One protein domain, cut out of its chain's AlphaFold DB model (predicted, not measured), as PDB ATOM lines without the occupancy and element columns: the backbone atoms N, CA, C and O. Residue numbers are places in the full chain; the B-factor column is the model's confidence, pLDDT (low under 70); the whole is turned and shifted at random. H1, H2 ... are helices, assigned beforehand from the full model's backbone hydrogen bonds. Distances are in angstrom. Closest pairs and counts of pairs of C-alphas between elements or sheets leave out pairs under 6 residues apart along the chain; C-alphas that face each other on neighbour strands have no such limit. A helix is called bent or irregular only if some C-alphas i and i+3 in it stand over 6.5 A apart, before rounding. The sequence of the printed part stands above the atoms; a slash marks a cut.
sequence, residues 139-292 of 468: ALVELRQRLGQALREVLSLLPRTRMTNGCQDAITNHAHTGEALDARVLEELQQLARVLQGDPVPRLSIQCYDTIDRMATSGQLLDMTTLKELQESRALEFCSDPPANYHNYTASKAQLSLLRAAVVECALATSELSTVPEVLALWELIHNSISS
ATOM      1  N   ALA A 139     205.672 202.318 202.134       83.12
ATOM      2  CA  ALA A 139     205.611 202.094 200.692       83.12
ATOM      3  C   ALA A 139     204.214 201.679 200.179       83.12
ATOM      4  O   ALA A 139     203.793 202.130 199.116       83.12
ATOM      5  N   LEU A 140     203.470 200.846 200.915       84.81
ATOM      6  CA  LEU A 140     202.092 200.481 200.569       84.81
ATOM      7  C   LEU A 140     201.141 201.671 200.701       84.81
ATOM      8  O   LEU A 140     200.267 201.840 199.853       84.81
ATOM      9  N   VAL A 141     201.313 202.501 201.733       89.81
ATOM     10  CA  VAL A 141     200.512 203.721 201.915       89.81
ATOM     11  C   VAL A 141     200.716 204.665 200.729       89.81
ATOM     12  O   VAL A 141     199.739 205.147 200.160       89.81
ATOM     13  N   GLU A 142     201.962 204.851 200.288       90.88
ATOM     14  CA  GLU A 142     202.277 205.680 199.121       90.88
ATOM     15  C   GLU A 142     201.653 205.126 197.825       90.88
ATOM     16  O   GLU A 142     201.097 205.882 197.024       90.88
ATOM     17  N   LEU A 143     201.672 203.803 197.621       89.44
ATOM     18  CA  LEU A 143     201.014 203.169 196.471       89.44
ATOM     19  C   LEU A 143     199.491 203.364 196.495       89.44
ATOM     20  O   LEU A 143     198.896 203.691 195.464       89.44
ATOM     21  N   ARG A 144     198.857 203.228 197.667       92.06
ATOM     22  CA  ARG A 144     197.417 203.481 197.840       92.06
ATOM     23  C   ARG A 144     197.074 204.952 197.592       92.06
ATOM     24  O   ARG A 144     196.085 205.223 196.916       92.06
ATOM     25  N   GLN A 145     197.905 205.889 198.050       94.12
ATOM     26  CA  GLN A 145     197.748 207.322 197.767       94.12
ATOM     27  C   GLN A 145     197.824 207.623 196.271       94.12
ATOM     28  O   GLN A 145     196.953 208.313 195.741       94.12
ATOM     29  N   ARG A 146     198.809 207.062 195.556       91.25
ATOM     30  CA  ARG A 146     198.922 207.221 194.095       91.25
ATOM     31  C   ARG A 146     197.705 206.662 193.361       91.25
ATOM     32  O   ARG A 146     197.210 207.299 192.435       91.25
ATOM     33  N   LEU A 147     197.202 205.504 193.785       92.69
ATOM     34  CA  LEU A 147     195.979 204.916 193.238       92.69
ATOM     35  C   LEU A 147     194.752 205.802 193.507       92.69
ATOM     36  O   LEU A 147     193.996 206.093 192.580       92.69
ATOM     37  N   GLY A 148     194.590 206.295 194.738       92.69
ATOM     38  CA  GLY A 148     193.527 207.236 195.099       92.69
ATOM     39  C   GLY A 148     193.599 208.538 194.298       92.69
ATOM     40  O   GLY A 148     192.579 209.028 193.818       92.69
ATOM     41  N   GLN A 149     194.804 209.065 194.075       94.50
ATOM     42  CA  GLN A 149     195.033 210.263 193.270       94.50
ATOM     43  C   GLN A 149     194.661 210.037 191.797       94.50
ATOM     44  O   GLN A 149     193.936 210.847 191.220       94.50
ATOM     45  N   ALA A 150     195.075 208.916 191.202       91.56
ATOM     46  CA  ALA A 150     194.717 208.585 189.823       91.56
ATOM     47  C   ALA A 150     193.199 208.377 189.651       91.56
ATOM     48  O   ALA A 150     192.617 208.825 188.661       91.56
ATOM     49  N   LEU A 151     192.535 207.749 190.630       92.62
ATOM     50  CA  LEU A 151     191.073 207.622 190.661       92.62
ATOM     51  C   LEU A 151     190.392 208.985 190.743       92.62
ATOM     52  O   LEU A 151     189.468 209.266 189.978       92.62
ATOM     53  N   ARG A 152     190.862 209.839 191.656       93.31
ATOM     54  CA  ARG A 152     190.348 211.194 191.842       93.31
ATOM     55  C   ARG A 152     190.471 212.014 190.566       93.31
ATOM     56  O   ARG A 152     189.530 212.719 190.226       93.31
ATOM     57  N   GLU A 153     191.592 211.926 189.858       91.44
ATOM     58  CA  GLU A 153     191.812 212.655 188.607       91.44
ATOM     59  C   GLU A 153     190.809 212.256 187.525       91.44
ATOM     60  O   GLU A 153     190.192 213.133 186.923       91.44
ATOM     61  N   VAL A 154     190.580 210.955 187.323       91.31
ATOM     62  CA  VAL A 154     189.594 210.462 186.345       91.31
ATOM     63  C   VAL A 154     188.173 210.865 186.746       91.31
ATOM     64  O   VAL A 154     187.427 211.402 185.932       91.31
ATOM     65  N   LEU A 155     187.801 210.662 188.012       90.81
ATOM     66  CA  LEU A 155     186.439 210.907 188.494       90.81
ATOM     67  C   LEU A 155     186.137 212.389 188.752       90.81
ATOM     68  O   LEU A 155     184.972 212.762 188.853       90.81
ATOM     69  N   SER A 156     187.152 213.257 188.823       88.88
ATOM     70  CA  SER A 156     186.966 214.712 188.939       88.88
ATOM     71  C   SER A 156     186.292 215.340 187.722       88.88
ATOM     72  O   SER A 156     185.765 216.446 187.830       88.88
ATOM     73  N   LEU A 157     186.289 214.633 186.589       85.56
ATOM     74  CA  LEU A 157     185.598 215.054 185.379       85.56
ATOM     75  C   LEU A 157     184.082 215.043 185.578       85.56
ATOM     76  O   LEU A 157     183.391 215.881 185.009       85.56
ATOM     77  N   LEU A 158     183.560 214.130 186.402       82.31
ATOM     78  CA  LEU A 158     182.128 214.015 186.648       82.31
ATOM     79  C   LEU A 158     181.599 215.207 187.462       82.31
ATOM     80  O   LEU A 158     182.271 215.701 188.374       82.31
ATOM     81  N   PRO A 159     180.364 215.658 187.181       71.06
ATOM     82  CA  PRO A 159     179.768 216.762 187.908       71.06
ATOM     83  C   PRO A 159     179.562 216.360 189.369       71.06
ATOM     84  O   PRO A 159     178.807 215.440 189.694       71.06
ATOM     85  N   ARG A 160     180.222 217.080 190.278       69.38
ATOM     86  CA  ARG A 160     179.982 216.955 191.715       69.38
ATOM     87  C   ARG A 160     178.733 217.758 192.062       69.38
ATOM     88  O   ARG A 160     178.777 218.985 192.105       69.38
ATOM     89  N   THR A 161     177.624 217.083 192.347       60.53
ATOM     90  CA  THR A 161     176.454 217.735 192.948       60.53
ATOM     91  C   THR A 161     176.769 218.045 194.408       60.53
ATOM     92  O   THR A 161     176.516 217.230 195.293       60.53
ATOM     93  N   ARG A 162     177.386 219.201 194.663       55.38
ATOM     94  CA  ARG A 162     177.543 219.739 196.014       55.38
ATOM     95  C   ARG A 162     176.441 220.759 196.250       55.38
ATOM     96  O   ARG A 162     176.395 221.777 195.572       55.38
ATOM     97  N   MET A 163     175.571 220.466 197.205       54.91
ATOM     98  CA  MET A 163     174.701 221.469 197.808       54.91
ATOM     99  C   MET A 163     175.469 222.077 198.983       54.91
ATOM    100  O   MET A 163     176.127 221.341 199.721       54.91
ATOM    101  N   THR A 164     175.479 223.403 199.125       65.44
ATOM    102  CA  THR A 164     176.174 224.021 200.261       65.44
ATOM    103  C   THR A 164     175.470 223.647 201.566       65.44
ATOM    104  O   THR A 164     174.249 223.504 201.593       65.44
ATOM    105  N   ASN A 165     176.219 223.516 202.668       68.81
ATOM    106  CA  ASN A 165     175.619 223.229 203.979       68.81
ATOM    107  C   ASN A 165     174.575 224.297 204.349       68.81
ATOM    108  O   ASN A 165     173.504 223.959 204.826       68.81
ATOM    109  N   GLY A 166     174.826 225.567 204.002       69.62
ATOM    110  CA  GLY A 166     173.853 226.647 204.187       69.62
ATOM    111  C   GLY A 166     172.567 226.466 203.371       69.62
ATOM    112  O   GLY A 166     171.486 226.727 203.884       69.62
ATOM    113  N   CYS A 167     172.655 225.972 202.131       63.56
ATOM    114  CA  CYS A 167     171.485 225.612 201.328       63.56
ATOM    115  C   CYS A 167     170.733 224.416 201.931       63.56
ATOM    116  O   CYS A 167     169.506 224.421 201.983       63.56
ATOM    117  N   GLN A 168     171.449 223.411 202.434       64.81
ATOM    118  CA  GLN A 168     170.856 222.245 203.092       64.81
ATOM    119  C   GLN A 168     170.118 222.624 204.385       64.81
ATOM    120  O   GLN A 168     168.984 222.189 204.603       64.81
ATOM    121  N   ASP A 169     170.728 223.477 205.202       71.88
ATOM    122  CA  ASP A 169     170.145 223.988 206.440       71.88
ATOM    123  C   ASP A 169     168.944 224.889 206.137       71.88
ATOM    124  O   ASP A 169     167.901 224.751 206.768       71.88
ATOM    125  N   ALA A 170     169.031 225.744 205.112       72.56
ATOM    126  CA  ALA A 170     167.924 226.595 204.677       72.56
ATOM    127  C   ALA A 170     166.725 225.791 204.149       72.56
ATOM    128  O   ALA A 170     165.587 226.110 204.483       72.56
ATOM    129  N   ILE A 171     166.954 224.721 203.376       67.25
ATOM    130  CA  ILE A 171     165.890 223.808 202.919       67.25
ATOM    131  C   ILE A 171     165.251 223.093 204.106       67.25
ATOM    132  O   ILE A 171     164.028 222.966 204.176       67.25
ATOM    133  N   THR A 172     166.072 222.642 205.052       72.25
ATOM    134  CA  THR A 172     165.595 221.971 206.263       72.25
ATOM    135  C   THR A 172     164.758 222.934 207.099       72.25
ATOM    136  O   THR A 172     163.628 222.609 207.454       72.25
ATOM    137  N   ASN A 173     165.246 224.150 207.330       74.31
ATOM    138  CA  ASN A 173     164.528 225.188 208.058       74.31
ATOM    139  C   ASN A 173     163.228 225.566 207.349       74.31
ATOM    140  O   ASN A 173     162.191 225.584 208.003       74.31
ATOM    141  N   HIS A 174     163.228 225.755 206.027       74.38
ATOM    142  CA  HIS A 174     162.006 225.995 205.256       74.38
ATOM    143  C   HIS A 174     160.989 224.855 205.411       74.38
ATOM    144  O   HIS A 174     159.812 225.114 205.643       74.38
ATOM    145  N   ALA A 175     161.427 223.595 205.354       68.25
ATOM    146  CA  ALA A 175     160.541 222.443 205.518       68.25
ATOM    147  C   ALA A 175     159.899 222.362 206.918       68.25
ATOM    148  O   ALA A 175     158.780 221.869 207.044       68.25
ATOM    149  N   HIS A 176     160.584 222.844 207.960       71.81
ATOM    150  CA  HIS A 176     160.093 222.799 209.344       71.81
ATOM    151  C   HIS A 176     159.337 224.068 209.767       71.81
ATOM    152  O   HIS A 176     158.428 223.992 210.589       71.81
ATOM    153  N   THR A 177     159.711 225.231 209.233       77.88
ATOM    154  CA  THR A 177     159.228 226.549 209.690       77.88
ATOM    155  C   THR A 177     158.403 227.295 208.642       77.88
ATOM    156  O   THR A 177     157.695 228.239 208.983       77.88
ATOM    157  N   GLY A 178     158.471 226.889 207.371       71.06
ATOM    158  CA  GLY A 178     157.850 227.594 206.251       71.06
ATOM    159  C   GLY A 178     158.549 228.902 205.858       71.06
ATOM    160  O   GLY A 178     158.033 229.622 205.003       71.06
ATOM    161  N   GLU A 179     159.704 229.235 206.451       76.69
ATOM    162  CA  GLU A 179     160.448 230.462 206.139       76.69
ATOM    163  C   GLU A 179     160.902 230.499 204.681       76.69
ATOM    164  O   GLU A 179     161.559 229.574 204.217       76.69
ATOM    165  N   ALA A 180     160.571 231.564 203.949       73.69
ATOM    166  CA  ALA A 180     160.911 231.686 202.536       73.69
ATOM    167  C   ALA A 180     162.422 231.506 202.289       73.69
ATOM    168  O   ALA A 180     163.251 232.145 202.937       73.69
ATOM    169  N   LEU A 181     162.763 230.649 201.323       74.62
ATOM    170  CA  LEU A 181     164.145 230.433 200.899       74.62
ATOM    171  C   LEU A 181     164.716 231.726 200.307       74.62
ATOM    172  O   LEU A 181     164.041 232.420 199.543       74.62
ATOM    173  N   ASP A 182     165.967 232.041 200.642       80.56
ATOM    174  CA  ASP A 182     166.634 233.213 200.081       80.56
ATOM    175  C   ASP A 182     166.896 233.039 198.565       80.56
ATOM    176  O   ASP A 182     166.886 231.930 198.013       80.56
ATOM    177  N   ALA A 183     167.143 234.154 197.872       73.00
ATOM    178  CA  ALA A 183     167.376 234.159 196.428       73.00
ATOM    179  C   ALA A 183     168.629 233.367 195.995       73.00
ATOM    180  O   ALA A 183     168.660 232.830 194.890       73.00
ATOM    181  N   ARG A 184     169.644 233.263 196.857       72.69
ATOM    182  CA  ARG A 184     170.896 232.531 196.621       72.69
ATOM    183  C   ARG A 184     170.694 231.018 196.750       72.69
ATOM    184  O   ARG A 184     171.228 230.266 195.943       72.69
ATOM    185  N   VAL A 185     169.883 230.570 197.705       68.06
ATOM    186  CA  VAL A 185     169.471 229.170 197.887       68.06
ATOM    187  C   VAL A 185     168.592 228.716 196.723       68.06
ATOM    188  O   VAL A 185     168.777 227.622 196.195       68.06
ATOM    189  N   LEU A 186     167.686 229.579 196.256       68.75
ATOM    190  CA  LEU A 186     166.905 229.343 195.038       68.75
ATOM    191  C   LEU A 186     167.789 229.228 193.789       68.75
ATOM    192  O   LEU A 186     167.539 228.369 192.945       68.75
ATOM    193  N   GLU A 187     168.832 230.050 193.669       68.31
ATOM    194  CA  GLU A 187     169.782 229.972 192.557       68.31
ATOM    195  C   GLU A 187     170.615 228.676 192.600       68.31
ATOM    196  O   GLU A 187     170.753 228.004 191.574       68.31
ATOM    197  N   GLU A 188     171.091 228.259 193.779       63.53
ATOM    198  CA  GLU A 188     171.770 226.966 193.972       63.53
ATOM    199  C   GLU A 188     170.845 225.779 193.648       63.53
ATOM    200  O   GLU A 188     171.250 224.845 192.951       63.53
ATOM    201  N   LEU A 189     169.576 225.836 194.062       63.03
ATOM    202  CA  LEU A 189     168.565 224.829 193.727       63.03
ATOM    203  C   LEU A 189     168.248 224.786 192.231       63.03
ATOM    204  O   LEU A 189     168.072 223.703 191.677       63.03
ATOM    205  N   GLN A 190     168.206 225.929 191.545       62.19
ATOM    206  CA  GLN A 190     168.027 225.978 190.092       62.19
ATOM    207  C   GLN A 190     169.240 225.414 189.346       62.19
ATOM    208  O   GLN A 190     169.075 224.731 188.334       62.19
ATOM    209  N   GLN A 191     170.457 225.656 189.835       58.12
ATOM    210  CA  GLN A 191     171.664 225.032 189.292       58.12
ATOM    211  C   GLN A 191     171.643 223.517 189.514       58.12
ATOM    212  O   GLN A 191     171.886 222.762 188.573       58.12
ATOM    213  N   LEU A 192     171.255 223.061 190.708       58.59
ATOM    214  CA  LEU A 192     171.065 221.645 191.009       58.59
ATOM    215  C   LEU A 192     169.980 221.021 190.121       58.59
ATOM    216  O   LEU A 192     170.187 219.930 189.598       58.59
ATOM    217  N   ALA A 193     168.866 221.720 189.888       52.31
ATOM    218  CA  ALA A 193     167.791 221.288 189.001       52.31
ATOM    219  C   ALA A 193     168.259 221.186 187.545       52.31
ATOM    220  O   ALA A 193     167.947 220.202 186.889       52.31
ATOM    221  N   ARG A 194     169.073 222.125 187.046       54.25
ATOM    222  CA  ARG A 194     169.698 222.012 185.713       54.25
ATOM    223  C   ARG A 194     170.656 220.829 185.626       54.25
ATOM    224  O   ARG A 194     170.688 220.154 184.604       54.25
ATOM    225  N   VAL A 195     171.402 220.547 186.693       50.09
ATOM    226  CA  VAL A 195     172.256 219.354 186.768       50.09
ATOM    227  C   VAL A 195     171.407 218.081 186.845       50.09
ATOM    228  O   VAL A 195     171.769 217.084 186.238       50.09
ATOM    229  N   LEU A 196     170.269 218.085 187.550       49.53
ATOM    230  CA  LEU A 196     169.309 216.972 187.664       49.53
ATOM    231  C   LEU A 196     168.511 216.710 186.379       49.53
ATOM    232  O   LEU A 196     168.223 215.556 186.087       49.53
ATOM    233  N   GLN A 197     168.184 217.760 185.627       49.69
ATOM    234  CA  GLN A 197     167.473 217.713 184.345       49.69
ATOM    235  C   GLN A 197     168.409 217.510 183.147       49.69
ATOM    236  O   GLN A 197     167.932 217.284 182.039       49.69
ATOM    237  N   GLY A 198     169.726 217.615 183.351       52.34
ATOM    238  CA  GLY A 198     170.715 217.275 182.337       52.34
ATOM    239  C   GLY A 198     170.641 215.798 181.957       52.34
ATOM    240  O   GLY A 198     170.251 214.957 182.771       52.34
ATOM    241  N   ASP A 199     171.028 215.495 180.717       55.12
ATOM    242  CA  ASP A 199     171.138 214.130 180.201       55.12
ATOM    243  C   ASP A 199     171.941 213.228 181.192       55.12
ATOM    244  O   ASP A 199     172.754 213.727 181.984       55.12
ATOM    245  N   PRO A 200     171.727 211.894 181.204       65.19
ATOM    246  CA  PRO A 200     172.165 211.020 182.296       65.19
ATOM    247  C   PRO A 200     173.692 210.859 182.367       65.19
ATOM    248  O   PRO A 200     174.270 209.960 181.756       65.19
ATOM    249  N   VAL A 201     174.341 211.705 183.165       68.94
ATOM    250  CA  VAL A 201     175.729 211.530 183.612       68.94
ATOM    251  C   VAL A 201     175.737 210.713 184.912       68.94
ATOM    252  O   VAL A 201     174.917 210.991 185.798       68.94
ATOM    253  N   PRO A 202     176.641 209.727 185.071       75.94
ATOM    254  CA  PRO A 202     176.809 208.998 186.323       75.94
ATOM    255  C   PRO A 202     177.017 209.922 187.518       75.94
ATOM    256  O   PRO A 202     177.793 210.878 187.457       75.94
ATOM    257  N   ARG A 203     176.336 209.610 188.622       73.06
ATOM    258  CA  ARG A 203     176.441 210.358 189.875       73.06
ATOM    259  C   ARG A 203     176.993 209.456 190.950       73.06
ATOM    260  O   ARG A 203     176.458 208.378 191.189       73.06
ATOM    261  N   LEU A 204     178.036 209.954 191.590       80.31
ATOM    262  CA  LEU A 204     178.591 209.373 192.796       80.31
ATOM    263  C   LEU A 204     178.113 210.197 193.988       80.31
ATOM    264  O   LEU A 204     177.966 211.422 193.908       80.31
ATOM    265  N   SER A 205     177.850 209.508 195.083       80.69
ATOM    266  CA  SER A 205     177.544 210.072 196.375       80.69
ATOM    267  C   SER A 205     178.713 210.922 196.866       80.69
ATOM    268  O   SER A 205     179.879 210.738 196.504       80.69
ATOM    269  N   ILE A 206     178.398 211.874 197.740       79.81
ATOM    270  CA  ILE A 206     179.420 212.696 198.395       79.81
ATOM    271  C   ILE A 206     180.362 211.801 199.212       79.81
ATOM    272  O   ILE A 206     181.572 211.998 199.178       79.81
ATOM    273  N   GLN A 207     179.818 210.761 199.852       83.75
ATOM    274  CA  GLN A 207     180.597 209.796 200.626       83.75
ATOM    275  C   GLN A 207     181.623 209.060 199.761       83.75
ATOM    276  O   GLN A 207     182.760 208.903 200.201       83.75
ATOM    277  N   CYS A 208     181.263 208.682 198.529       86.06
ATOM    278  CA  CYS A 208     182.187 208.075 197.571       86.06
ATOM    279  C   CYS A 208     183.343 209.023 197.213       86.06
ATOM    280  O   CYS A 208     184.505 208.617 197.213       86.06
ATOM    281  N   TYR A 209     183.069 210.308 196.971       86.31
ATOM    282  CA  TYR A 209     184.145 211.276 196.739       86.31
ATOM    283  C   TYR A 209     185.035 211.470 197.972       86.31
ATOM    284  O   TYR A 209     186.252 211.568 197.826       86.31
ATOM    285  N   ASP A 210     184.461 211.485 199.174       89.19
ATOM    286  CA  ASP A 210     185.214 211.669 200.416       89.19
ATOM    287  C   ASP A 210     186.080 210.445 200.761       89.19
ATOM    288  O   ASP A 210     187.169 210.588 201.320       89.19
ATOM    289  N   THR A 211     185.638 209.222 200.452       91.44
ATOM    290  CA  THR A 211     186.466 208.011 200.601       91.44
ATOM    291  C   THR A 211     187.602 207.982 199.583       91.44
ATOM    292  O   THR A 211     188.731 207.668 199.958       91.44
ATOM    293  N   ILE A 212     187.361 208.400 198.336       92.25
ATOM    294  CA  ILE A 212     188.417 208.554 197.322       92.25
ATOM    295  C   ILE A 212     189.427 209.634 197.734       92.25
ATOM    296  O   ILE A 212     190.636 209.416 197.641       92.25
ATOM    297  N   ASP A 213     188.960 210.779 198.239       92.44
ATOM    298  CA  ASP A 213     189.834 211.858 198.708       92.44
ATOM    299  C   ASP A 213     190.656 211.417 199.938       92.44
ATOM    300  O   ASP A 213     191.839 211.759 200.046       92.44
ATOM    301  N   ARG A 214     190.090 210.592 200.832       92.75
ATOM    302  CA  ARG A 214     190.834 209.945 201.928       92.75
ATOM    303  C   ARG A 214     191.869 208.954 201.408       92.75
ATOM    304  O   ARG A 214     193.013 209.015 201.839       92.75
ATOM    305  N   MET A 215     191.537 208.119 200.425       94.12
ATOM    306  CA  MET A 215     192.520 207.231 199.800       94.12
ATOM    307  C   MET A 215     193.689 208.019 199.201       94.12
ATOM    308  O   MET A 215     194.841 207.676 199.443       94.12
ATOM    309  N   ALA A 216     193.405 209.110 198.486       93.06
ATOM    310  CA  ALA A 216     194.426 209.955 197.870       93.06
ATOM    311  C   ALA A 216     195.336 210.658 198.895       93.06
ATOM    312  O   ALA A 216     196.511 210.881 198.619       93.06
ATOM    313  N   THR A 217     194.809 211.016 200.070       93.44
ATOM    314  CA  THR A 217     195.538 211.813 201.074       93.44
ATOM    315  C   THR A 217     196.191 210.972 202.165       93.44
ATOM    316  O   THR A 217     197.346 211.207 202.509       93.44
ATOM    317  N   SER A 218     195.495 209.972 202.704       91.31
ATOM    318  CA  SER A 218     195.971 209.136 203.812       91.31
ATOM    319  C   SER A 218     196.318 207.705 203.402       91.31
ATOM    320  O   SER A 218     196.828 206.954 204.228       91.31
ATOM    321  N   GLY A 219     196.053 207.302 202.155       88.12
ATOM    322  CA  GLY A 219     196.251 205.920 201.705       88.12
ATOM    323  C   GLY A 219     195.239 204.937 202.300       88.12
ATOM    324  O   GLY A 219     195.446 203.725 202.224       88.12
ATOM    325  N   GLN A 220     194.153 205.439 202.898       90.12
ATOM    326  CA  GLN A 220     193.071 204.610 203.416       90.12
ATOM    327  C   GLN A 220     192.392 203.850 202.270       90.12
ATOM    328  O   GLN A 220     192.044 204.435 201.248       90.12
ATOM    329  N   LEU A 221     192.199 202.544 202.438       87.62
ATOM    330  CA  LEU A 221     191.521 201.720 201.440       87.62
ATOM    331  C   LEU A 221     190.053 202.130 201.284       87.62
ATOM    332  O   LEU A 221     189.403 202.537 202.249       87.62
ATOM    333  N   LEU A 222     189.538 201.994 200.062       87.88
ATOM    334  CA  LEU A 222     188.113 202.162 199.793       87.88
ATOM    335  C   LEU A 222     187.340 201.021 200.447       87.88
ATOM    336  O   LEU A 222     187.750 199.867 200.366       87.88
ATOM    337  N   ASP A 223     186.208 201.340 201.061       86.12
ATOM    338  CA  ASP A 223     185.285 200.330 201.555       86.12
ATOM    339  C   ASP A 223     184.538 199.649 200.393       86.12
ATOM    340  O   ASP A 223     184.364 200.192 199.294       86.12
ATOM    341  N   MET A 224     184.063 198.426 200.634       83.69
ATOM    342  CA  MET A 224     183.320 197.663 199.624       83.69
ATOM    343  C   MET A 224     182.015 198.356 199.197       83.69
ATOM    344  O   MET A 224     181.545 198.150 198.079       83.69
ATOM    345  N   THR A 225     181.442 199.202 200.054       81.75
ATOM    346  CA  THR A 225     180.282 200.051 199.750       81.75
ATOM    347  C   THR A 225     180.603 201.101 198.691       81.75
ATOM    348  O   THR A 225     179.865 201.190 197.710       81.75
ATOM    349  N   THR A 226     181.725 201.823 198.812       84.69
ATOM    350  CA  THR A 226     182.180 202.762 197.773       84.69
ATOM    351  C   THR A 226     182.489 202.027 196.469       84.69
ATOM    352  O   THR A 226     182.117 202.493 195.394       84.69
ATOM    353  N   LEU A 227     183.145 200.863 196.536       84.19
ATOM    354  CA  LEU A 227     183.470 200.077 195.338       84.19
ATOM    355  C   LEU A 227     182.216 199.611 194.592       84.19
ATOM    356  O   LEU A 227     182.152 199.712 193.366       84.19
ATOM    357  N   LYS A 228     181.199 199.157 195.330       83.19
ATOM    358  CA  LYS A 228     179.901 198.787 194.762       83.19
ATOM    359  C   LYS A 228     179.216 199.984 194.101       83.19
ATOM    360  O   LYS A 228     178.698 199.851 192.998       83.19
ATOM    361  N   GLU A 229     179.265 201.157 194.725       84.00
ATOM    362  CA  GLU A 229     178.708 202.383 194.152       84.00
ATOM    363  C   GLU A 229     179.417 202.793 192.846       84.00
ATOM    364  O   GLU A 229     178.769 203.120 191.845       84.00
ATOM    365  N   LEU A 230     180.751 202.709 192.806       84.19
ATOM    366  CA  LEU A 230     181.539 202.957 191.594       84.19
ATOM    367  C   LEU A 230     181.195 201.971 190.466       84.19
ATOM    368  O   LEU A 230     181.146 202.357 189.296       84.19
ATOM    369  N   GLN A 231     180.930 200.711 190.813       82.81
ATOM    370  CA  GLN A 231     180.515 199.680 189.865       82.81
ATOM    371  C   GLN A 231     179.099 199.922 189.326       82.81
ATOM    372  O   GLN A 231     178.889 199.886 188.112       82.81
ATOM    373  N   GLU A 232     178.128 200.180 190.203       81.00
ATOM    374  CA  GLU A 232     176.718 200.371 189.835       81.00
ATOM    375  C   GLU A 232     176.498 201.656 189.031       81.00
ATOM    376  O   GLU A 232     175.723 201.666 188.075       81.00
ATOM    377  N   SER A 233     177.222 202.723 189.371       79.44
ATOM    378  CA  SER A 233     177.161 203.997 188.649       79.44
ATOM    379  C   SER A 233     177.786 203.937 187.254       79.44
ATOM    380  O   SER A 233     177.514 204.814 186.435       79.44
ATOM    381  N   ARG A 234     178.638 202.937 186.970       83.75
ATOM    382  CA  ARG A 234     179.447 202.851 185.737       83.75
ATOM    383  C   ARG A 234     180.252 204.129 185.459       83.75
ATOM    384  O   ARG A 234     180.562 204.448 184.312       83.75
ATOM    385  N   ALA A 235     180.617 204.855 186.515       85.81
ATOM    386  CA  ALA A 235     181.302 206.142 186.435       85.81
ATOM    387  C   ALA A 235     182.625 206.061 185.652       85.81
ATOM    388  O   ALA A 235     182.903 206.914 184.810       85.81
ATOM    389  N   LEU A 236     183.416 205.007 185.880       86.00
ATOM    390  CA  LEU A 236     184.693 204.793 185.189       86.00
ATOM    391  C   LEU A 236     184.513 204.405 183.715       86.00
ATOM    392  O   LEU A 236     185.266 204.889 182.873       86.00
ATOM    393  N   GLU A 237     183.510 203.576 183.395       85.12
ATOM    394  CA  GLU A 237     183.163 203.213 182.011       85.12
ATOM    395  C   GLU A 237     182.787 204.482 181.232       85.12
ATOM    396  O   GLU A 237     183.359 204.754 180.176       85.12
ATOM    397  N   PHE A 238     181.932 205.326 181.819       84.56
ATOM    398  CA  PHE A 238     181.534 206.605 181.236       84.56
ATOM    399  C   PHE A 238     182.708 207.570 181.048       84.56
ATOM    400  O   PHE A 238     182.815 208.186 179.998       84.56
ATOM    401  N   CYS A 239     183.614 207.697 182.023       85.75
ATOM    402  CA  CYS A 239     184.792 208.557 181.861       85.75
ATOM    403  C   CYS A 239     185.746 208.025 180.780       85.75
ATOM    404  O   CYS A 239     186.470 208.804 180.162       85.75
ATOM    405  N   SER A 240     185.776 206.710 180.546       85.88
ATOM    406  CA  SER A 240     186.647 206.103 179.537       85.88
ATOM    407  C   SER A 240     186.126 206.272 178.106       85.88
ATOM    408  O   SER A 240     186.920 206.504 177.195       85.88
ATOM    409  N   ASP A 241     184.811 206.168 177.910       84.06
ATOM    410  CA  ASP A 241     184.163 206.226 176.598       84.06
ATOM    411  C   ASP A 241     182.765 206.860 176.713       84.06
ATOM    412  O   ASP A 241     181.743 206.168 176.636       84.06
ATOM    413  N   PRO A 242     182.679 208.178 176.965       83.00
ATOM    414  CA  PRO A 242     181.387 208.826 177.101       83.00
ATOM    415  C   PRO A 242     180.702 208.958 175.730       83.00
ATOM    416  O   PRO A 242     181.373 209.087 174.700       83.00
ATOM    417  N   PRO A 243     179.357 209.003 175.682       78.69
ATOM    418  CA  PRO A 243     178.626 209.238 174.439       78.69
ATOM    419  C   PRO A 243     179.029 210.570 173.786       78.69
ATOM    420  O   PRO A 243     179.450 211.500 174.469       78.69
ATOM    421  N   ALA A 244     178.831 210.704 172.469       77.50
ATOM    422  CA  ALA A 244     179.330 211.840 171.674       77.50
ATOM    423  C   ALA A 244     178.941 213.244 172.195       77.50
ATOM    424  O   ALA A 244     179.641 214.223 171.960       77.50
ATOM    425  N   ASN A 245     177.848 213.358 172.952       77.75
ATOM    426  CA  ASN A 245     177.402 214.627 173.534       77.75
ATOM    427  C   ASN A 245     178.185 215.033 174.803       77.75
ATOM    428  O   ASN A 245     177.954 216.107 175.352       77.75
ATOM    429  N   TYR A 246     179.118 214.197 175.267       77.88
ATOM    430  CA  TYR A 246     179.760 214.282 176.583       77.88
ATOM    431  C   TYR A 246     181.286 214.198 176.536       77.88
ATOM    432  O   TYR A 246     181.919 213.844 177.529       77.88
ATOM    433  N   HIS A 247     181.906 214.563 175.415       78.44
ATOM    434  CA  HIS A 247     183.365 214.521 175.257       78.44
ATOM    435  C   HIS A 247     184.146 215.318 176.320       78.44
ATOM    436  O   HIS A 247     185.296 214.999 176.608       78.44
ATOM    437  N   ASN A 248     183.521 216.313 176.957       81.81
ATOM    438  CA  ASN A 248     184.129 217.070 178.057       81.81
ATOM    439  C   ASN A 248     184.406 216.206 179.303       81.81
ATOM    440  O   ASN A 248     185.230 216.577 180.133       81.81
ATOM    441  N   TYR A 249     183.724 215.066 179.424       83.62
ATOM    442  CA  TYR A 249     183.870 214.107 180.516       83.62
ATOM    443  C   TYR A 249     184.836 212.962 180.178       83.62
ATOM    444  O   TYR A 249     185.028 212.061 180.993       83.62
ATOM    445  N   THR A 250     185.438 212.964 178.982       86.94
ATOM    446  CA  THR A 250     186.379 211.920 178.566       86.94
ATOM    447  C   THR A 250     187.711 212.088 179.287       86.94
ATOM    448  O   THR A 250     188.409 213.090 179.116       86.94
ATOM    449  N   ALA A 251     188.110 211.072 180.042       87.88
ATOM    450  CA  ALA A 251     189.440 210.985 180.612       87.88
ATOM    451  C   ALA A 251     190.482 210.792 179.508       87.88
ATOM    452  O   ALA A 251     190.321 209.996 178.580       87.88
ATOM    453  N   SER A 252     191.595 211.512 179.618       88.94
ATOM    454  CA  SER A 252     192.694 211.358 178.672       88.94
ATOM    455  C   SER A 252     193.290 209.950 178.757       88.94
ATOM    456  O   SER A 252     193.363 209.335 179.824       88.94
ATOM    457  N   LYS A 253     193.819 209.454 177.634       85.00
ATOM    458  CA  LYS A 253     194.513 208.158 177.598       85.00
ATOM    459  C   LYS A 253     195.665 208.079 178.610       85.00
ATOM    460  O   LYS A 253     195.924 207.007 179.149       85.00
ATOM    461  N   ALA A 254     196.321 209.209 178.890       83.81
ATOM    462  CA  ALA A 254     197.362 209.312 179.908       83.81
ATOM    463  C   ALA A 254     196.806 209.036 181.317       83.81
ATOM    464  O   ALA A 254     197.333 208.161 182.003       83.81
ATOM    465  N   GLN A 255     195.705 209.688 181.706       87.75
ATOM    466  CA  GLN A 255     195.043 209.467 183.000       87.75
ATOM    467  C   GLN A 255     194.566 208.018 183.157       87.75
ATOM    468  O   GLN A 255     194.829 207.384 184.176       87.75
ATOM    469  N   LEU A 256     193.943 207.454 182.118       86.25
ATOM    470  CA  LEU A 256     193.490 206.060 182.116       86.25
ATOM    471  C   LEU A 256     194.660 205.066 182.231       86.25
ATOM    472  O   LEU A 256     194.564 204.063 182.938       86.25
ATOM    473  N   SER A 257     195.786 205.347 181.565       81.94
ATOM    474  CA  SER A 257     196.993 204.519 181.670       81.94
ATOM    475  C   SER A 257     197.657 204.610 183.045       81.94
ATOM    476  O   SER A 257     198.090 203.586 183.568       81.94
ATOM    477  N   LEU A 258     197.674 205.802 183.652       85.81
ATOM    478  CA  LEU A 258     198.207 206.030 184.993       85.81
ATOM    479  C   LEU A 258     197.372 205.295 186.040       85.81
ATOM    480  O   LEU A 258     197.929 204.589 186.875       85.81
ATOM    481  N   LEU A 259     196.043 205.389 185.946       88.25
ATOM    482  CA  LEU A 259     195.122 204.661 186.816       88.25
ATOM    483  C   LEU A 259     195.337 203.146 186.718       88.25
ATOM    484  O   LEU A 259     195.426 202.460 187.737       88.25
ATOM    485  N   ARG A 260     195.486 202.623 185.495       83.69
ATOM    486  CA  ARG A 260     195.759 201.200 185.269       83.69
ATOM    487  C   ARG A 260     197.114 200.764 185.835       83.69
ATOM    488  O   ARG A 260     197.196 199.686 186.413       83.69
ATOM    489  N   ALA A 261     198.164 201.566 185.663       81.81
ATOM    490  CA  ALA A 261     199.482 201.270 186.218       81.81
ATOM    491  C   ALA A 261     199.450 201.280 187.754       81.81
ATOM    492  O   ALA A 261     199.853 200.302 188.377       81.81
ATOM    493  N   ALA A 262     198.870 202.325 188.354       84.75
ATOM    494  CA  ALA A 262     198.782 202.481 189.801       84.75
ATOM    495  C   ALA A 262     198.021 201.328 190.472       84.75
ATOM    496  O   ALA A 262     198.461 200.822 191.505       84.75
ATOM    497  N   VAL A 263     196.909 200.863 189.883       85.69
ATOM    498  CA  VAL A 263     196.164 199.736 190.465       85.69
ATOM    499  C   VAL A 263     196.912 198.412 190.329       85.69
ATOM    500  O   VAL A 263     196.863 197.598 191.245       85.69
ATOM    501  N   VAL A 264     197.642 198.193 189.230       81.69
ATOM    502  CA  VAL A 264     198.465 196.986 189.055       81.69
ATOM    503  C   VAL A 264     199.626 196.982 190.044       81.69
ATOM    504  O   VAL A 264     199.838 195.974 190.709       81.69
ATOM    505  N   GLU A 265     200.339 198.099 190.191       80.38
ATOM    506  CA  GLU A 265     201.422 198.233 191.173       80.38
ATOM    507  C   GLU A 265     200.914 197.998 192.602       80.38
ATOM    508  O   GLU A 265     201.511 197.227 193.352       80.38
ATOM    509  N   CYS A 266     199.772 198.590 192.963       78.69
ATOM    510  CA  CYS A 266     199.163 198.401 194.277       78.69
ATOM    511  C   CYS A 266     198.677 196.955 194.496       78.69
ATOM    512  O   CYS A 266     198.870 196.400 195.578       78.69
ATOM    513  N   ALA A 267     198.067 196.318 193.492       79.56
ATOM    514  CA  ALA A 267     197.608 194.930 193.573       79.56
ATOM    515  C   ALA A 267     198.774 193.937 193.695       79.56
ATOM    516  O   ALA A 267     198.703 193.003 194.490       79.56
ATOM    517  N   LEU A 268     199.869 194.158 192.960       78.38
ATOM    518  CA  LEU A 268     201.077 193.337 193.066       78.38
ATOM    519  C   LEU A 268     201.724 193.486 194.446       78.38
ATOM    520  O   LEU A 268     201.935 192.482 195.122       78.38
ATOM    521  N   ALA A 269     201.944 194.722 194.905       75.31
ATOM    522  CA  ALA A 269     202.567 194.978 196.203       75.31
ATOM    523  C   ALA A 269     201.733 194.435 197.375       75.31
ATOM    524  O   ALA A 269     202.278 193.892 198.332       75.31
ATOM    525  N   THR A 270     200.403 194.542 197.297       73.50
ATOM    526  CA  THR A 270     199.524 193.923 198.298       73.50
ATOM    527  C   THR A 270     199.567 192.402 198.207       73.50
ATOM    528  O   THR A 270     199.732 191.765 199.237       73.50
ATOM    529  N   SER A 271     199.544 191.793 197.016       70.19
ATOM    530  CA  SER A 271     199.607 190.328 196.873       70.19
ATOM    531  C   SER A 271     200.857 189.680 197.487       70.19
ATOM    532  O   SER A 271     200.782 188.545 197.953       70.19
ATOM    533  N   GLU A 272     201.984 190.400 197.528       66.06
ATOM    534  CA  GLU A 272     203.239 189.927 198.130       66.06
ATOM    535  C   GLU A 272     203.220 189.954 199.668       66.06
ATOM    536  O   GLU A 272     203.915 189.163 200.304       66.06
ATOM    537  N   LEU A 273     202.423 190.846 200.268       64.69
ATOM    538  CA  LEU A 273     202.381 191.087 201.716       64.69
ATOM    539  C   LEU A 273     201.141 190.471 202.380       64.69
ATOM    540  O   LEU A 273     201.250 189.807 203.408       64.69
ATOM    541  N   SER A 274     199.960 190.701 201.805       62.09
ATOM    542  CA  SER A 274     198.670 190.167 202.244       62.09
ATOM    543  C   SER A 274     197.595 190.446 201.190       62.09
ATOM    544  O   SER A 274     197.464 191.570 200.705       62.09
ATOM    545  N   THR A 275     196.770 189.453 200.851       65.44
ATOM    546  CA  THR A 275     195.661 189.653 199.908       65.44
ATOM    547  C   THR A 275     194.628 190.616 200.491       65.44
ATOM    548  O   THR A 275     193.921 190.267 201.436       65.44
ATOM    549  N   VAL A 276     194.522 191.806 199.898       75.31
ATOM    550  CA  VAL A 276     193.528 192.822 200.258       75.31
ATOM    551  C   VAL A 276     192.371 192.757 199.251       75.31
ATOM    552  O   VAL A 276     192.568 193.130 198.087       75.31
ATOM    553  N   PRO A 277     191.180 192.264 199.640       75.62
ATOM    554  CA  PRO A 277     190.067 192.057 198.713       75.62
ATOM    555  C   PRO A 277     189.585 193.360 198.060       75.62
ATOM    556  O   PRO A 277     189.205 193.345 196.893       75.62
ATOM    557  N   GLU A 278     189.674 194.493 198.756       81.75
ATOM    558  CA  GLU A 278     189.276 195.812 198.257       81.75
ATOM    559  C   GLU A 278     190.143 196.257 197.069       81.75
ATOM    560  O   GLU A 278     189.633 196.784 196.081       81.75
ATOM    561  N   VAL A 279     191.456 196.001 197.118       78.44
ATOM    562  CA  VAL A 279     192.384 196.351 196.027       78.44
ATOM    563  C   VAL A 279     192.163 195.449 194.814       78.44
ATOM    564  O   VAL A 279     192.226 195.924 193.681       78.44
ATOM    565  N   LEU A 280     191.857 194.167 195.031       78.50
ATOM    566  CA  LEU A 280     191.533 193.231 193.951       78.50
ATOM    567  C   LEU A 280     190.194 193.565 193.284       78.50
ATOM    568  O   LEU A 280     190.116 193.574 192.056       78.50
ATOM    569  N   ALA A 281     189.168 193.898 194.070       78.31
ATOM    570  CA  ALA A 281     187.875 194.343 193.556       78.31
ATOM    571  C   ALA A 281     188.011 195.649 192.756       78.31
ATOM    572  O   ALA A 281     187.439 195.793 191.676       78.31
ATOM    573  N   LEU A 282     188.833 196.584 193.242       80.12
ATOM    574  CA  LEU A 282     189.138 197.818 192.526       80.12
ATOM    575  C   LEU A 282     189.926 197.563 191.231       80.12
ATOM    576  O   LEU A 282     189.646 198.191 190.209       80.12
ATOM    577  N   TRP A 283     190.883 196.633 191.247       85.69
ATOM    578  CA  TRP A 283     191.607 196.200 190.051       85.69
ATOM    579  C   TRP A 283     190.666 195.612 189.002       85.69
ATOM    580  O   TRP A 283     190.727 196.023 187.843       85.69
ATOM    581  N   GLU A 284     189.773 194.705 189.401       82.25
ATOM    582  CA  GLU A 284     188.772 194.114 188.512       82.25
ATOM    583  C   GLU A 284     187.865 195.191 187.905       82.25
ATOM    584  O   GLU A 284     187.671 195.223 186.687       82.25
ATOM    585  N   LEU A 285     187.367 196.115 188.732       84.00
ATOM    586  CA  LEU A 285     186.528 197.225 188.293       84.00
ATOM    587  C   LEU A 285     187.245 198.097 187.251       84.00
ATOM    588  O   LEU A 285     186.732 198.292 186.149       84.00
ATOM    589  N   ILE A 286     188.452 198.578 187.561       83.50
ATOM    590  CA  ILE A 286     189.249 199.428 186.662       83.50
ATOM    591  C   ILE A 286     189.584 198.681 185.368       83.50
ATOM    592  O   ILE A 286     189.496 199.252 184.277       83.50
ATOM    593  N   HIS A 287     189.962 197.404 185.469       80.50
ATOM    594  CA  HIS A 287     190.293 196.590 184.309       80.50
ATOM    595  C   HIS A 287     189.085 196.450 183.383       80.50
ATOM    596  O   HIS A 287     189.196 196.740 182.193       80.50
ATOM    597  N   ASN A 288     187.921 196.089 183.921       81.62
ATOM    598  CA  ASN A 288     186.705 195.906 183.135       81.62
ATOM    599  C   ASN A 288     186.196 197.221 182.529       81.62
ATOM    600  O   ASN A 288     185.725 197.218 181.394       81.62
ATOM    601  N   SER A 289     186.334 198.344 183.238       78.19
ATOM    602  CA  SER A 289     185.860 199.647 182.760       78.19
ATOM    603  C   SER A 289     186.750 200.296 181.695       78.19
ATOM    604  O   SER A 289     186.239 201.078 180.907       78.19
ATOM    605  N   ILE A 290     188.061 200.013 181.656       81.12
ATOM    606  CA  ILE A 290     189.030 200.785 180.840       81.12
ATOM    607  C   ILE A 290     189.727 199.931 179.758       81.12
ATOM    608  O   ILE A 290     190.401 200.463 178.870       81.12
ATOM    609  N   SER A 291     189.586 198.598 179.785       71.69
ATOM    610  CA  SER A 291     190.338 197.683 178.901       71.69
ATOM    611  C   SER A 291     190.155 197.955 177.399       71.69
ATOM    612  O   SER A 291     191.089 197.743 176.624       71.69
ATOM    613  N   SER A 292     189.007 198.496 176.979       64.94
ATOM    614  CA  SER A 292     188.744 198.884 175.585       64.94
ATOM    615  C   SER A 292     189.635 200.034 175.088       64.94
ATOM    616  O   SER A 292     190.018 200.042 173.918       64.94
TER     617      SER A 292
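Overview. This is residues 139 to 292 of the 468 residues of an uncharacterized protein of Phytophthora rubi (UniProt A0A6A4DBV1). A body of helices has a two-helix arm reaching away from it: in the body H1, H8, H9, H5 and H4 form a ring in which each touches the next, while H6 touches H1 and H9 and has H7 near it. The arm is H2 and H3, about perpendicular to each other, joined to the body by residues 156 to 164 and 198 to 205; it makes much of the length. The printed part has 154 residues with nine named helices, H1 to H9 in order along the chain, and no named strand; its class is all helix. It is only just loose, close to compact, with a radius of gyration of the C-alphas of 18.1 A, and is elongated, spanning 59 by 34 by 21 A.

Along the chain. The longest helix is H8, residues 253 to 273, 30.6 A from first to last C-alpha, beginning at C-alpha 253 (194.513, 208.158, 177.598). H9, residues 277 to 290, measures 19.9 A and ends at C-alpha 290 (189.030, 200.785, 180.840). H1, residues 139 to 155, measures 24.4 A and begins at C-alpha 139 (205.611, 202.094, 200.692). H4 is residues 206 to 218, 17.8 A long; H5 is residues 224 to 233, H6 residues 235 to 240 and H7 residues 244 to 249. H7 is irregular: C-alphas 245 and 248 are 8.5 A apart. In the arm, H2 is residues 165 to 177, 17.7 A long, and H3 residues 183 to 197, 20.4 A long.

Arrangement. H8 and H9 form a helical hairpin at a shallow tilt of 25 degrees, opposite ways; their closest C-alphas, of Val 263 and Trp 283, are 5.8 A apart. H8 also touches H1 at a shallow tilt of 29 degrees, opposite ways, closest at C-alphas of Ala 150 and Leu 259, 5.0 A. H1 touches H4 at a steep tilt of 38 degrees, only just beyond shallow, with C-alphas of Gly 148 and Ala 216 closest at 4.0 A. H9 touches H5 at a shallow tilt of 14 degrees, the same way, closest at Met 224 and Glu 278, C-alphas 6.4 A apart. H2 and H3 only just touch, with 3 pairs of C-alphas within 8 A, and are apart from the other helices. Every O i to N i+4 pair is within hydrogen-bond range in H1, H2, H3, H4, H5, H6 and H9; H8 has 16 of 17, and H7 has 0 of 2, with 1 of 3 O i to N i+3 pairs.

Size, cuts and confidence. The C-alphas of Ala 180 and Glu 272, the two farthest apart, are 59.6 A apart. The printed part has no cut and no long link. Its mean pLDDT is 78.6, with 33 residues under 70, among them 160 to 168 and 185 to 201.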